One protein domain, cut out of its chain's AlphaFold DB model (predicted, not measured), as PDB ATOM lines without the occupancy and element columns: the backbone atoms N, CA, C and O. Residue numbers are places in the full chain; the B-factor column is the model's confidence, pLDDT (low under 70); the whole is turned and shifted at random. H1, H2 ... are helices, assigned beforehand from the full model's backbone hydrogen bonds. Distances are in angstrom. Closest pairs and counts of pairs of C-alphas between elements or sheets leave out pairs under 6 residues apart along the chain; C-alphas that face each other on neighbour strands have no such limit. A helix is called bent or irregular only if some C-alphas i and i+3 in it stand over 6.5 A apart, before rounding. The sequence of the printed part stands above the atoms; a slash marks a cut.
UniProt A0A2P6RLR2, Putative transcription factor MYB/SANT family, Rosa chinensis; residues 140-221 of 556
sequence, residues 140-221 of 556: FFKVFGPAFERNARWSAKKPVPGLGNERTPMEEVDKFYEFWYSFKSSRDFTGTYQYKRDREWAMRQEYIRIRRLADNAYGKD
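What this domain is: This is residues 140 to 221 of the 556 residues of the protein "Putative transcription factor MYB/SANT family" of Rosa chinensis (UniProt A0A2P6RLR2). One long helix, H3, makes the long axis of a rod, and two shorter helices, H1 and H2, pack on its last part, both running against it. Residues 196 to 209 of H3 extend beyond those contacts, and the long link of residues 182 to 195 leads from H2 to the far end of H3. The printed part has 82 residues with three named helices, in the order H1, H2, H3, and no named strand: the class is all helix. It is only just compact, close to loose, with a radius of gyration of the C-alphas of 14.0 A, and it spans 47 by 23 by 19 A.

How they stand to each other: H3, residues 196 to 220, touches H2, residues 170 to 181, at a shallow tilt of 23 degrees, opposite ways; the two form a helical hairpin. H2 touches H3 with residues 177 to 181 alone, and H3 touches H2 with residues 210 to 218 alone; the closest C-alphas of the two, those of Tyr 181 and Arg 211, are 6.2 A apart. H1, residues 140 to 152, touches H3 along residues 210 to 220 of H3 alone, at a shallow tilt of 24 degrees, opposite ways. Their closest C-alphas, those of Phe 144 and Ala 217, are 6.6 A apart. H1 and H2 are apart. In H2 and H3 every O i to N i+4 pair is within hydrogen-bond range; in H1, 7 of 9 are.

Where its parts are: H3 is 36.7 A long, from C-alpha 196 at (-36.880, 16.719, 49.283) to C-alpha 220 at (-57.899, -5.576, 29.067). H1 begins with C-alpha 140 at (-53.216, -6.747, 24.185) and is 17.4 A long. It is only just irregular: C-alphas 143 and 146 are 6.6 A apart. H2 is 16.4 A long.

The domain as a whole: The C-alphas of Arg 167 and Gln 194, the two farthest apart, are 47.3 A apart. The printed part has no cut. The links H1 to H2, residues 153 to 169, and H2 to H3 are long. The mean pLDDT of the printed part is 91.1, with residues 191 to 192 under 70.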
ATOM      1  N   PHE A 140     -53.638  -6.916  22.792       96.88
ATOM      2  CA  PHE A 140     -53.216  -6.747  24.185       96.88
ATOM      3  C   PHE A 140     -51.701  -6.918  24.387       96.88
ATOM      4  O   PHE A 140     -51.038  -6.014  24.891       96.88
ATOM      5  N   PHE A 141     -51.134  -8.044  23.946       96.19
ATOM      6  CA  PHE A 141     -49.706  -8.329  24.128       96.19
ATOM      7  C   PHE A 141     -48.806  -7.404  23.302       96.19
ATOM      8  O   PHE A 141     -47.710  -7.074  23.745       96.19
ATOM      9  N   LYS A 142     -49.274  -6.945  22.134       95.50
ATOM     10  CA  LYS A 142     -48.524  -6.019  21.275       95.50
ATOM     11  C   LYS A 142     -48.478  -4.611  21.861       95.50
ATOM     12  O   LYS A 142     -47.469  -3.933  21.724       95.50
ATOM     13  N   VAL A 143     -49.561  -4.184  22.507       95.38
ATOM     14  CA  VAL A 143     -49.686  -2.846  23.095       95.38
ATOM     15  C   VAL A 143     -49.031  -2.790  24.476       95.38
ATOM     16  O   VAL A 143     -48.182  -1.940  24.730       95.38
ATOM     17  N   PHE A 144     -49.385  -3.710  25.376       96.31
ATOM     18  CA  PHE A 144     -48.922  -3.669  26.764       96.31
ATOM     19  C   PHE A 144     -47.563  -4.345  26.978       96.31
ATOM     20  O   PHE A 144     -46.836  -3.943  27.885       96.31
ATOM     21  N   GLY A 145     -47.184  -5.328  26.152       95.75
ATOM     22  CA  GLY A 145     -45.903  -6.038  26.272       95.75
ATOM     23  C   GLY A 145     -44.691  -5.098  26.235       95.75
ATOM     24  O   GLY A 145     -43.986  -5.003  27.244       95.75
ATOM     25  N   PRO A 146     -44.494  -4.323  25.149       95.00
ATOM     26  CA  PRO A 146     -43.387  -3.371  25.046       95.00
ATOM     27  C   PRO A 146     -43.396  -2.307  26.152       95.00
ATOM     28  O   PRO A 146     -42.342  -1.909  26.650       95.00
ATOM     29  N   ALA A 147     -44.585  -1.867  26.585       94.81
ATOM     30  CA  ALA A 147     -44.721  -0.907  27.676       94.81
ATOM     31  C   ALA A 147     -44.197  -1.485  29.003       94.81
ATOM     32  O   ALA A 147     -43.428  -0.822  29.705       94.81
ATOM     33  N   PHE A 148     -44.550  -2.725  29.347       96.38
ATOM     34  CA  PHE A 148     -44.020  -3.377  30.546       96.38
ATOM     35  C   PHE A 148     -42.517  -3.651  30.443       96.38
ATOM     36  O   PHE A 148     -41.802  -3.412  31.413       96.38
ATOM     37  N   GLU A 149     -42.003  -4.062  29.284       94.19
ATOM     38  CA  GLU A 149     -40.563  -4.277  29.076       94.19
ATOM     39  C   GLU A 149     -39.748  -2.991  29.258       94.19
ATOM     40  O   GLU A 149     -38.730  -2.982  29.961       94.19
ATOM     41  N   ARG A 150     -40.224  -1.871  28.700       92.88
ATOM     42  CA  ARG A 150     -39.576  -0.564  28.864       92.88
ATOM     43  C   ARG A 150     -39.516  -0.149  30.331       92.88
ATOM     44  O   ARG A 150     -38.471   0.301  30.805       92.88
ATOM     45  N   ASN A 151     -40.613  -0.339  31.062       93.06
ATOM     46  CA  ASN A 151     -40.695   0.013  32.478       93.06
ATOM     47  C   ASN A 151     -39.943  -0.984  33.383       93.06
ATOM     48  O   ASN A 151     -39.409  -0.589  34.419       93.06
ATOM     49  N   ALA A 152     -39.798  -2.250  32.979       94.38
ATOM     50  CA  ALA A 152     -39.092  -3.287  33.738       94.38
ATOM     51  C   ALA A 152     -37.604  -2.967  33.953       94.38
ATOM     52  O   ALA A 152     -37.008  -3.402  34.949       94.38
ATOM     53  N   ARG A 153     -36.998  -2.182  33.049       91.75
ATOM     54  CA  ARG A 153     -35.612  -1.689  33.162       91.75
ATOM     55  C   ARG A 153     -35.390  -0.926  34.464       91.75
ATOM     56  O   ARG A 153     -34.350  -1.095  35.088       91.75
ATOM     57  N   TRP A 154     -36.411  -0.199  34.907       92.44
ATOM     58  CA  TRP A 154     -36.408   0.619  36.114       92.44
ATOM     59  C   TRP A 154     -36.883  -0.128  37.361       92.44
ATOM     60  O   TRP A 154     -37.213   0.506  38.352       92.44
ATOM     61  N   SER A 155     -36.979  -1.459  37.344       94.19
ATOM     62  CA  SER A 155     -37.358  -2.188  38.554       94.19
ATOM     63  C   SER A 155     -36.183  -2.363  39.512       94.19
ATOM     64  O   SER A 155     -35.147  -2.910  39.132       94.19
ATOM     65  N   ALA A 156     -36.394  -2.006  40.779       93.69
ATOM     66  CA  ALA A 156     -35.462  -2.279  41.868       93.69
ATOM     67  C   ALA A 156     -35.401  -3.769  42.261       93.69
ATOM     68  O   ALA A 156     -34.448  -4.191  42.908       93.69
ATOM     69  N   LYS A 157     -36.414  -4.573  41.902       92.69
ATOM     70  CA  LYS A 157     -36.477  -6.010  42.209       92.69
ATOM     71  C   LYS A 157     -36.296  -6.823  40.926       92.69
ATOM     72  O   LYS A 157     -36.981  -6.575  39.937       92.69
ATOM     73  N   LYS A 158     -35.397  -7.807  40.949       91.19
ATOM     74  CA  LYS A 158     -35.138  -8.737  39.837       91.19
ATOM     75  C   LYS A 158     -35.272 -10.191  40.329       91.19
ATOM     76  O   LYS A 158     -34.985 -10.428  41.501       91.19
ATOM     77  N   PRO A 159     -35.664 -11.151  39.469       93.69
ATOM     78  CA  PRO A 159     -36.067 -10.976  38.069       93.69
ATOM     79  C   PRO A 159     -37.456 -10.329  37.933       93.69
ATOM     80  O   PRO A 159     -38.294 -10.452  38.823       93.69
ATOM     81  N   VAL A 160     -37.692  -9.623  36.823       95.62
ATOM     82  CA  VAL A 160     -39.014  -9.057  36.501       95.62
ATOM     83  C   VAL A 160     -39.819 -10.112  35.738       95.62
ATOM     84  O   VAL A 160     -39.335 -10.557  34.694       95.62
ATOM     85  N   PRO A 161     -41.012 -10.521  36.207       96.00
ATOM     86  CA  PRO A 161     -41.871 -11.431  35.459       96.00
ATOM     87  C   PRO A 161     -42.269 -10.831  34.106       96.00
ATOM     88  O   PRO A 161     -42.665  -9.664  34.028       96.00
ATOM     89  N   GLY A 162     -42.176 -11.626  33.041       95.00
ATOM     90  CA  GLY A 162     -42.665 -11.241  31.718       95.00
ATOM     91  C   GLY A 162     -44.193 -11.303  31.632       95.00
ATOM     92  O   GLY A 162     -44.827 -12.056  32.368       95.00
ATOM     93  N   LEU A 163     -44.789 -10.542  30.707       96.12
ATOM     94  CA  LEU A 163     -46.247 -10.530  30.487       96.12
ATOM     95  C   LEU A 163     -46.786 -11.893  29.997       96.12
ATOM     96  O   LEU A 163     -47.954 -12.234  30.221       96.12
ATOM     97  N   GLY A 164     -45.930 -12.679  29.340       95.38
ATOM     98  CA  GLY A 164     -46.265 -13.984  28.780       95.38
ATOM     99  C   GLY A 164     -47.069 -13.884  27.482       95.38
ATOM    100  O   GLY A 164     -46.955 -12.916  26.734       95.38
ATOM    101  N   ASN A 165     -47.878 -14.905  27.214       94.50
ATOM    102  CA  ASN A 165     -48.733 -15.022  26.034       94.50
ATOM    103  C   ASN A 165     -50.144 -15.498  26.426       94.50
ATOM    104  O   ASN A 165     -50.458 -15.676  27.605       94.50
ATOM    105  N   GLU A 166     -51.012 -15.707  25.435       94.19
ATOM    106  CA  GLU A 166     -52.409 -16.111  25.647       94.19
ATOM    107  C   GLU A 166     -52.568 -17.445  26.400       94.19
ATOM    108  O   GLU A 166     -53.572 -17.651  27.086       94.19
ATOM    109  N   ARG A 167     -51.574 -18.335  26.295       94.25
ATOM    110  CA  ARG A 167     -51.565 -19.671  26.907       94.25
ATOM    111  C   ARG A 167     -50.828 -19.723  28.244       94.25
ATOM    112  O   ARG A 167     -50.734 -20.798  28.830       94.25
ATOM    113  N   THR A 168     -50.298 -18.601  28.726       96.38
ATOM    114  CA  THR A 168     -49.616 -18.543  30.022       96.38
ATOM    115  C   THR A 168     -50.557 -18.994  31.145       96.38
ATOM    116  O   THR A 168     -51.683 -18.484  31.223       96.38
ATOM    117  N   PRO A 169     -50.121 -19.926  32.016       97.12
ATOM    118  CA  PRO A 169     -50.910 -20.390  33.144       97.12
ATOM    119  C   PRO A 169     -51.331 -19.245  34.051       97.12
ATOM    120  O   PRO A 169     -50.590 -18.295  34.295       97.12
ATOM    121  N   MET A 170     -52.530 -19.371  34.599       95.38
ATOM    122  CA  MET A 170     -53.161 -18.298  35.349       95.38
ATOM    123  C   MET A 170     -52.376 -17.885  36.607       95.38
ATOM    124  O   MET A 170     -52.351 -16.712  36.969       95.38
ATOM    125  N   GLU A 171     -51.659 -18.831  37.212       96.38
ATOM    126  CA  GLU A 171     -50.765 -18.600  38.349       96.38
ATOM    127  C   GLU A 171     -49.582 -17.683  38.006       96.38
ATOM    128  O   GLU A 171     -49.149 -16.879  38.830       96.38
ATOM    129  N   GLU A 172     -49.042 -17.787  36.791       97.19
ATOM    130  CA  GLU A 172     -47.963 -16.909  36.329       97.19
ATOM    131  C   GLU A 172     -48.488 -15.508  36.020       97.19
ATOM    132  O   GLU A 172     -47.824 -14.518  36.326       97.19
ATOM    133  N   VAL A 173     -49.711 -15.418  35.485       97.81
ATOM    134  CA  VAL A 173     -50.410 -14.142  35.290       97.81
ATOM    135  C   VAL A 173     -50.630 -13.441  36.634       97.81
ATOM    136  O   VAL A 173     -50.390 -12.239  36.748       97.81
ATOM    137  N   ASP A 174     -51.020 -14.182  37.671       97.25
ATOM    138  CA  ASP A 174     -51.207 -13.635  39.019       97.25
ATOM    139  C   ASP A 174     -49.891 -13.116  39.608       97.25
ATOM    140  O   ASP A 174     -49.831 -11.969  40.056       97.25
ATOM    141  N   LYS A 175     -48.805 -13.897  39.514       97.44
ATOM    142  CA  LYS A 175     -47.458 -13.470  39.942       97.44
ATOM    143  C   LYS A 175     -46.976 -12.229  39.190       97.44
ATOM    144  O   LYS A 175     -46.343 -11.353  39.782       97.44
ATOM    145  N   PHE A 176     -47.277 -12.133  37.894       98.25
ATOM    146  CA  PHE A 176     -46.971 -10.956  37.087       98.25
ATOM    147  C   PHE A 176     -47.677  -9.710  37.636       98.25
ATOM    148  O   PHE A 176     -47.017  -8.717  37.948       98.25
ATOM    149  N   TYR A 177     -49.000  -9.754  37.812       98.00
ATOM    150  CA  TYR A 177     -49.741  -8.593  38.311       98.00
ATOM    151  C   TYR A 177     -49.394  -8.254  39.764       98.00
ATOM    152  O   TYR A 177     -49.297  -7.076  40.101       98.00
ATOM    153  N   GLU A 178     -49.126  -9.246  40.614       97.75
ATOM    154  CA  GLU A 178     -48.645  -9.030  41.983       97.75
ATOM    155  C   GLU A 178     -47.306  -8.274  42.009       97.75
ATOM    156  O   GLU A 178     -47.128  -7.318  42.776       97.75
ATOM    157  N   PHE A 179     -46.374  -8.645  41.127       98.00
ATOM    158  CA  PHE A 179     -45.111  -7.934  40.970       98.00
ATOM    159  C   PHE A 179     -45.330  -6.475  40.553       98.00
ATOM    160  O   PHE A 179     -44.786  -5.566  41.181       98.00
ATOM    161  N   TRP A 180     -46.150  -6.232  39.527       97.44
ATOM    162  CA  TRP A 180     -46.399  -4.879  39.015       97.44
ATOM    163  C   TRP A 180     -47.202  -4.005  39.984       97.44
ATOM    164  O   TRP A 180     -46.968  -2.802  40.077       97.44
ATOM    165  N   TYR A 181     -48.082  -4.601  40.786       96.88
ATOM    166  CA  TYR A 181     -48.787  -3.903  41.856       96.88
ATOM    167  C   TYR A 181     -47.921  -3.587  43.074       96.88
ATOM    168  O   TYR A 181     -48.248  -2.660  43.818       96.88
ATOM    169  N   SER A 182     -46.810  -4.300  43.245       95.12
ATOM    170  CA  SER A 182     -45.796  -4.050  44.272       95.12
ATOM    171  C   SER A 182     -44.489  -3.479  43.696       95.12
ATOM    172  O   SER A 182     -43.432  -3.551  44.343       95.12
ATOM    173  N   PHE A 183     -44.564  -2.905  42.487       95.56
ATOM    174  CA  PHE A 183     -43.419  -2.400  41.740       95.56
ATOM    175  C   PHE A 183     -42.707  -1.282  42.503       95.56
ATOM    176  O   PHE A 183     -43.324  -0.334  42.990       95.56
ATOM    177  N   LYS A 184     -41.379  -1.384  42.579       91.94
ATOM    178  CA  LYS A 184     -40.509  -0.345  43.132       91.94
ATOM    179  C   LYS A 184     -39.591   0.157  42.030       91.94
ATOM    180  O   LYS A 184     -38.815  -0.631  41.490       91.94
ATOM    181  N   SER A 185     -39.692   1.446  41.718       90.69
ATOM    182  CA  SER A 185     -38.840   2.082  40.717       90.69
ATOM    183  C   SER A 185     -37.441   2.332  41.287       90.69
ATOM    184  O   SER A 185     -37.307   2.810  42.411       90.69
ATOM    185  N   SER A 186     -36.409   1.996  40.517       88.88
ATOM    186  CA  SER A 186     -35.009   2.349  40.754       88.88
ATOM    187  C   SER A 186     -34.611   3.639  40.026       88.88
ATOM    188  O   SER A 186     -33.421   3.923  39.914       88.88
ATOM    189  N   ARG A 187     -35.580   4.392  39.478       84.50
ATOM    190  CA  ARG A 187     -35.331   5.722  38.905       84.50
ATOM    191  C   ARG A 187     -34.811   6.656  39.988       84.50
ATOM    192  O   ARG A 187     -35.415   6.772  41.052       84.50
ATOM    193  N   ASP A 188     -33.708   7.325  39.689       77.94
ATOM    194  CA  ASP A 188     -33.134   8.329  40.568       77.94
ATOM    195  C   ASP A 188     -33.624   9.725  40.162       77.94
ATOM    196  O   ASP A 188     -33.402  10.178  39.042       77.94
ATOM    197  N   PHE A 189     -34.305  10.399  41.089       74.88
ATOM    198  CA  PHE A 189     -34.821  11.762  40.923       74.88
ATOM    199  C   PHE A 189     -33.992  12.789  41.714       74.88
ATOM    200  O   PHE A 189     -34.391  13.948  41.851       74.88
ATOM    201  N   THR A 190     -32.852  12.377  42.283       70.88
ATOM    202  CA  THR A 190     -31.990  13.256  43.086       70.88
ATOM    203  C   THR A 190     -31.299  14.333  42.256       70.88
ATOM    204  O   THR A 190     -31.129  15.442  42.755       70.88
ATOM    205  N   GLY A 191     -30.980  14.052  40.988       64.12
ATOM    206  CA  GLY A 191     -30.328  14.998  40.076       64.12
ATOM    207  C   GLY A 191     -31.255  16.031  39.423       64.12
ATOM    208  O   GLY A 191     -30.768  17.027  38.899       64.12
ATOM    209  N   THR A 192     -32.576  15.826  39.445       68.75
ATOM    210  CA  THR A 192     -33.552  16.707  38.770       68.75
ATOM    211  C   THR A 192     -34.290  17.649  39.717       68.75
ATOM    212  O   THR A 192     -34.786  18.684  39.280       68.75
ATOM    213  N   TYR A 193     -34.379  17.311  41.007       73.19
ATOM    214  CA  TYR A 193     -35.136  18.089  41.987       73.19
ATOM    215  C   TYR A 193     -34.291  18.432  43.212       73.19
ATOM    216  O   TYR A 193     -33.884  17.560  43.987       73.19
ATOM    217  N   GLN A 194     -34.105  19.733  43.437       71.19
ATOM    218  CA  GLN A 194     -33.306  20.268  44.539       71.19
ATOM    219  C   GLN A 194     -33.949  19.989  45.913       71.19
ATOM    220  O   GLN A 194     -33.262  19.623  46.873       71.19
ATOM    221  N   TYR A 195     -35.280  20.060  46.012       77.75
ATOM    222  CA  TYR A 195     -36.008  19.919  47.276       77.75
ATOM    223  C   TYR A 195     -36.490  18.484  47.550       77.75
ATOM    224  O   TYR A 195     -36.966  17.780  46.662       77.75
ATOM    225  N   LYS A 196     -36.422  18.054  48.826       77.62
ATOM    226  CA  LYS A 196     -36.880  16.719  49.283       77.62
ATOM    227  C   LYS A 196     -38.340  16.435  48.912       77.62
ATOM    228  O   LYS A 196     -38.642  15.354  48.421       77.62
ATOM    229  N   ARG A 197     -39.218  17.420  49.114       76.88
ATOM    230  CA  ARG A 197     -40.658  17.316  48.841       76.88
ATOM    231  C   ARG A 197     -40.949  17.012  47.368       76.88
ATOM    232  O   ARG A 197     -41.789  16.169  47.077       76.88
ATOM    233  N   ASP A 198     -40.229  17.658  46.458       77.62
ATOM    234  CA  ASP A 198     -40.439  17.494  45.018       77.62
ATOM    235  C   ASP A 198     -39.964  16.115  44.545       77.62
ATOM    236  O   ASP A 198     -40.612  15.488  43.708       77.62
ATOM    237  N   ARG A 199     -38.904  15.571  45.165       78.38
ATOM    238  CA  ARG A 199     -38.466  14.182  44.946       78.38
ATOM    239  C   ARG A 199     -39.506  13.168  45.406       78.38
ATOM    240  O   ARG A 199     -39.800  12.224  44.681       78.38
ATOM    241  N   GLU A 200     -40.078  13.359  46.593       78.75
ATOM    242  CA  GLU A 200     -41.149  12.494  47.109       78.75
ATOM    243  C   GLU A 200     -42.397  12.553  46.219       78.75
ATOM    244  O   GLU A 200     -43.013  11.521  45.941       78.75
ATOM    245  N   TRP A 201     -42.749  13.744  45.728       82.06
ATOM    246  CA  TRP A 201     -43.839  13.918  44.775       82.06
ATOM    247  C   TRP A 201     -43.557  13.193  43.454       82.06
ATOM    248  O   TRP A 201     -44.409  12.428  43.005       82.06
ATOM    249  N   ALA A 202     -42.364  13.351  42.874       82.44
ATOM    250  CA  ALA A 202     -41.978  12.689  41.626       82.44
ATOM    251  C   ALA A 202     -41.987  11.155  41.761       82.44
ATOM    252  O   ALA A 202     -42.567  10.460  40.927       82.44
ATOM    253  N   MET A 203     -41.455  10.625  42.868       82.50
ATOM    254  CA  MET A 203     -41.525   9.195  43.196       82.50
ATOM    255  C   MET A 203     -42.971   8.697  43.307       82.50
ATOM    256  O   MET A 203     -43.303   7.600  42.853       82.50
ATOM    257  N   ARG A 204     -43.858   9.506  43.897       86.62
ATOM    258  CA  ARG A 204     -45.280   9.172  44.005       86.62
ATOM    259  C   ARG A 204     -45.980   9.192  42.648       86.62
ATOM    260  O   ARG A 204     -46.795   8.307  42.399       86.62
ATOM    261  N   GLN A 205     -45.672  10.158  41.783       87.06
ATOM    262  CA  GLN A 205     -46.210  10.193  40.419       87.06
ATOM    263  C   GLN A 205     -45.759   8.975  39.618       87.06
ATOM    264  O   GLN A 205     -46.581   8.357  38.948       87.06
ATOM    265  N   GLU A 206     -44.500   8.565  39.760       89.06
ATOM    266  CA  GLU A 206     -43.989   7.354  39.119       89.06
ATOM    267  C   GLU A 206     -44.727   6.098  39.605       89.06
ATOM    268  O   GLU A 206     -45.170   5.282  38.795       89.06
ATOM    269  N   TYR A 207     -44.955   5.964  40.917       90.12
ATOM    270  CA  TYR A 207     -45.766   4.872  41.462       90.12
ATOM    271  C   TYR A 207     -47.193   4.867  40.888       90.12
ATOM    272  O   TYR A 207     -47.690   3.822  40.467       90.12
ATOM    273  N   ILE A 208     -47.851   6.031  40.832       91.38
ATOM    274  CA  ILE A 208     -49.206   6.167  40.279       91.38
ATOM    275  C   ILE A 208     -49.225   5.811  38.788       91.38
ATOM    276  O   ILE A 208     -50.144   5.125  38.339       91.38
ATOM    277  N   ARG A 209     -48.214   6.239  38.024       94.25
ATOM    278  CA  ARG A 209     -48.071   5.951  36.592       94.25
ATOM    279  C   ARG A 209     -47.954   4.447  36.341       94.25
ATOM    280  O   ARG A 209     -48.736   3.900  35.567       94.25
ATOM    281  N   ILE A 210     -47.053   3.759  37.044       95.12
ATOM    282  CA  ILE A 210     -46.887   2.302  36.910       95.12
ATOM    283  C   ILE A 210     -48.135   1.548  37.381       95.12
ATOM    284  O   ILE A 210     -48.566   0.596  36.727       95.12
ATOM    285  N   ARG A 211     -48.771   1.997  38.471       95.88
ATOM    286  CA  ARG A 211     -50.026   1.403  38.942       95.88
ATOM    287  C   ARG A 211     -51.129   1.520  37.891       95.88
ATOM    288  O   ARG A 211     -51.814   0.538  37.628       95.88
ATOM    289  N   ARG A 212     -51.250   2.687  37.251       96.62
ATOM    290  CA  ARG A 212     -52.207   2.928  36.166       96.62
ATOM    291  C   ARG A 212     -51.943   2.021  34.965       96.62
ATOM    292  O   ARG A 212     -52.892   1.458  34.437       96.62
ATOM    293  N   LEU A 213     -50.681   1.828  34.570       96.75
ATOM    294  CA  LEU A 213     -50.320   0.867  33.520       96.75
ATOM    295  C   LEU A 213     -50.807  -0.551  33.868       96.75
ATOM    296  O   LEU A 213     -51.437  -1.206  33.037       96.75
ATOM    297  N   ALA A 214     -50.556  -1.004  35.099       97.62
ATOM    298  CA  ALA A 214     -50.991  -2.317  35.569       97.62
ATOM    299  C   ALA A 214     -52.523  -2.453  35.588       97.62
ATOM    300  O   ALA A 214     -53.047  -3.461  35.120       97.62
ATOM    301  N   ASP A 215     -53.240  -1.435  36.070       97.69
ATOM    302  CA  ASP A 215     -54.707  -1.427  36.122       97.69
ATOM    303  C   ASP A 215     -55.336  -1.435  34.718       97.69
ATOM    304  O   ASP A 215     -56.252  -2.223  34.458       97.69
ATOM    305  N   ASN A 216     -54.813  -0.621  33.795       96.88
ATOM    306  CA  ASN A 216     -55.262  -0.591  32.402       96.88
ATOM    307  C   ASN A 216     -55.072  -1.961  31.741       96.88
ATOM    308  O   ASN A 216     -56.003  -2.497  31.142       96.88
ATOM    309  N   ALA A 217     -53.889  -2.561  31.912       97.44
ATOM    310  CA  ALA A 217     -53.604  -3.885  31.383       97.44
ATOM    311  C   ALA A 217     -54.520  -4.951  32.003       97.44
ATOM    312  O   ALA A 217     -55.105  -5.750  31.282       97.44
ATOM    313  N   TYR A 218     -54.694  -4.956  33.328       97.31
ATOM    314  CA  TYR A 218     -55.532  -5.936  34.032       97.31
ATOM    315  C   TYR A 218     -56.998  -5.895  33.577       97.31
ATOM    316  O   TYR A 218     -57.685  -6.918  33.530       97.31
ATOM    317  N   GLY A 219     -57.494  -4.706  33.228       95.62
ATOM    318  CA  GLY A 219     -58.831  -4.524  32.668       95.62
ATOM    319  C   GLY A 219     -58.996  -5.054  31.241       95.62
ATOM    320  O   GLY A 219     -60.129  -5.301  30.829       95.62
ATOM    321  N   LYS A 220     -57.900  -5.225  30.496       96.00
ATOM    322  CA  LYS A 220     -57.899  -5.576  29.067       96.00
ATOM    323  C   LYS A 220     -57.273  -6.938  28.761       96.00
ATOM    324  O   LYS A 220     -57.429  -7.423  27.645       96.00
ATOM    325  N   ASP A 221     -56.610  -7.568  29.730       97.38
ATOM    326  CA  ASP A 221     -55.974  -8.875  29.563       97.38
ATOM    327  C   ASP A 221     -57.025  -9.962  29.256       97.38
ATOM    328  O   ASP A 221     -57.873 -10.260  30.110       97.38
TER     329      ASP A 221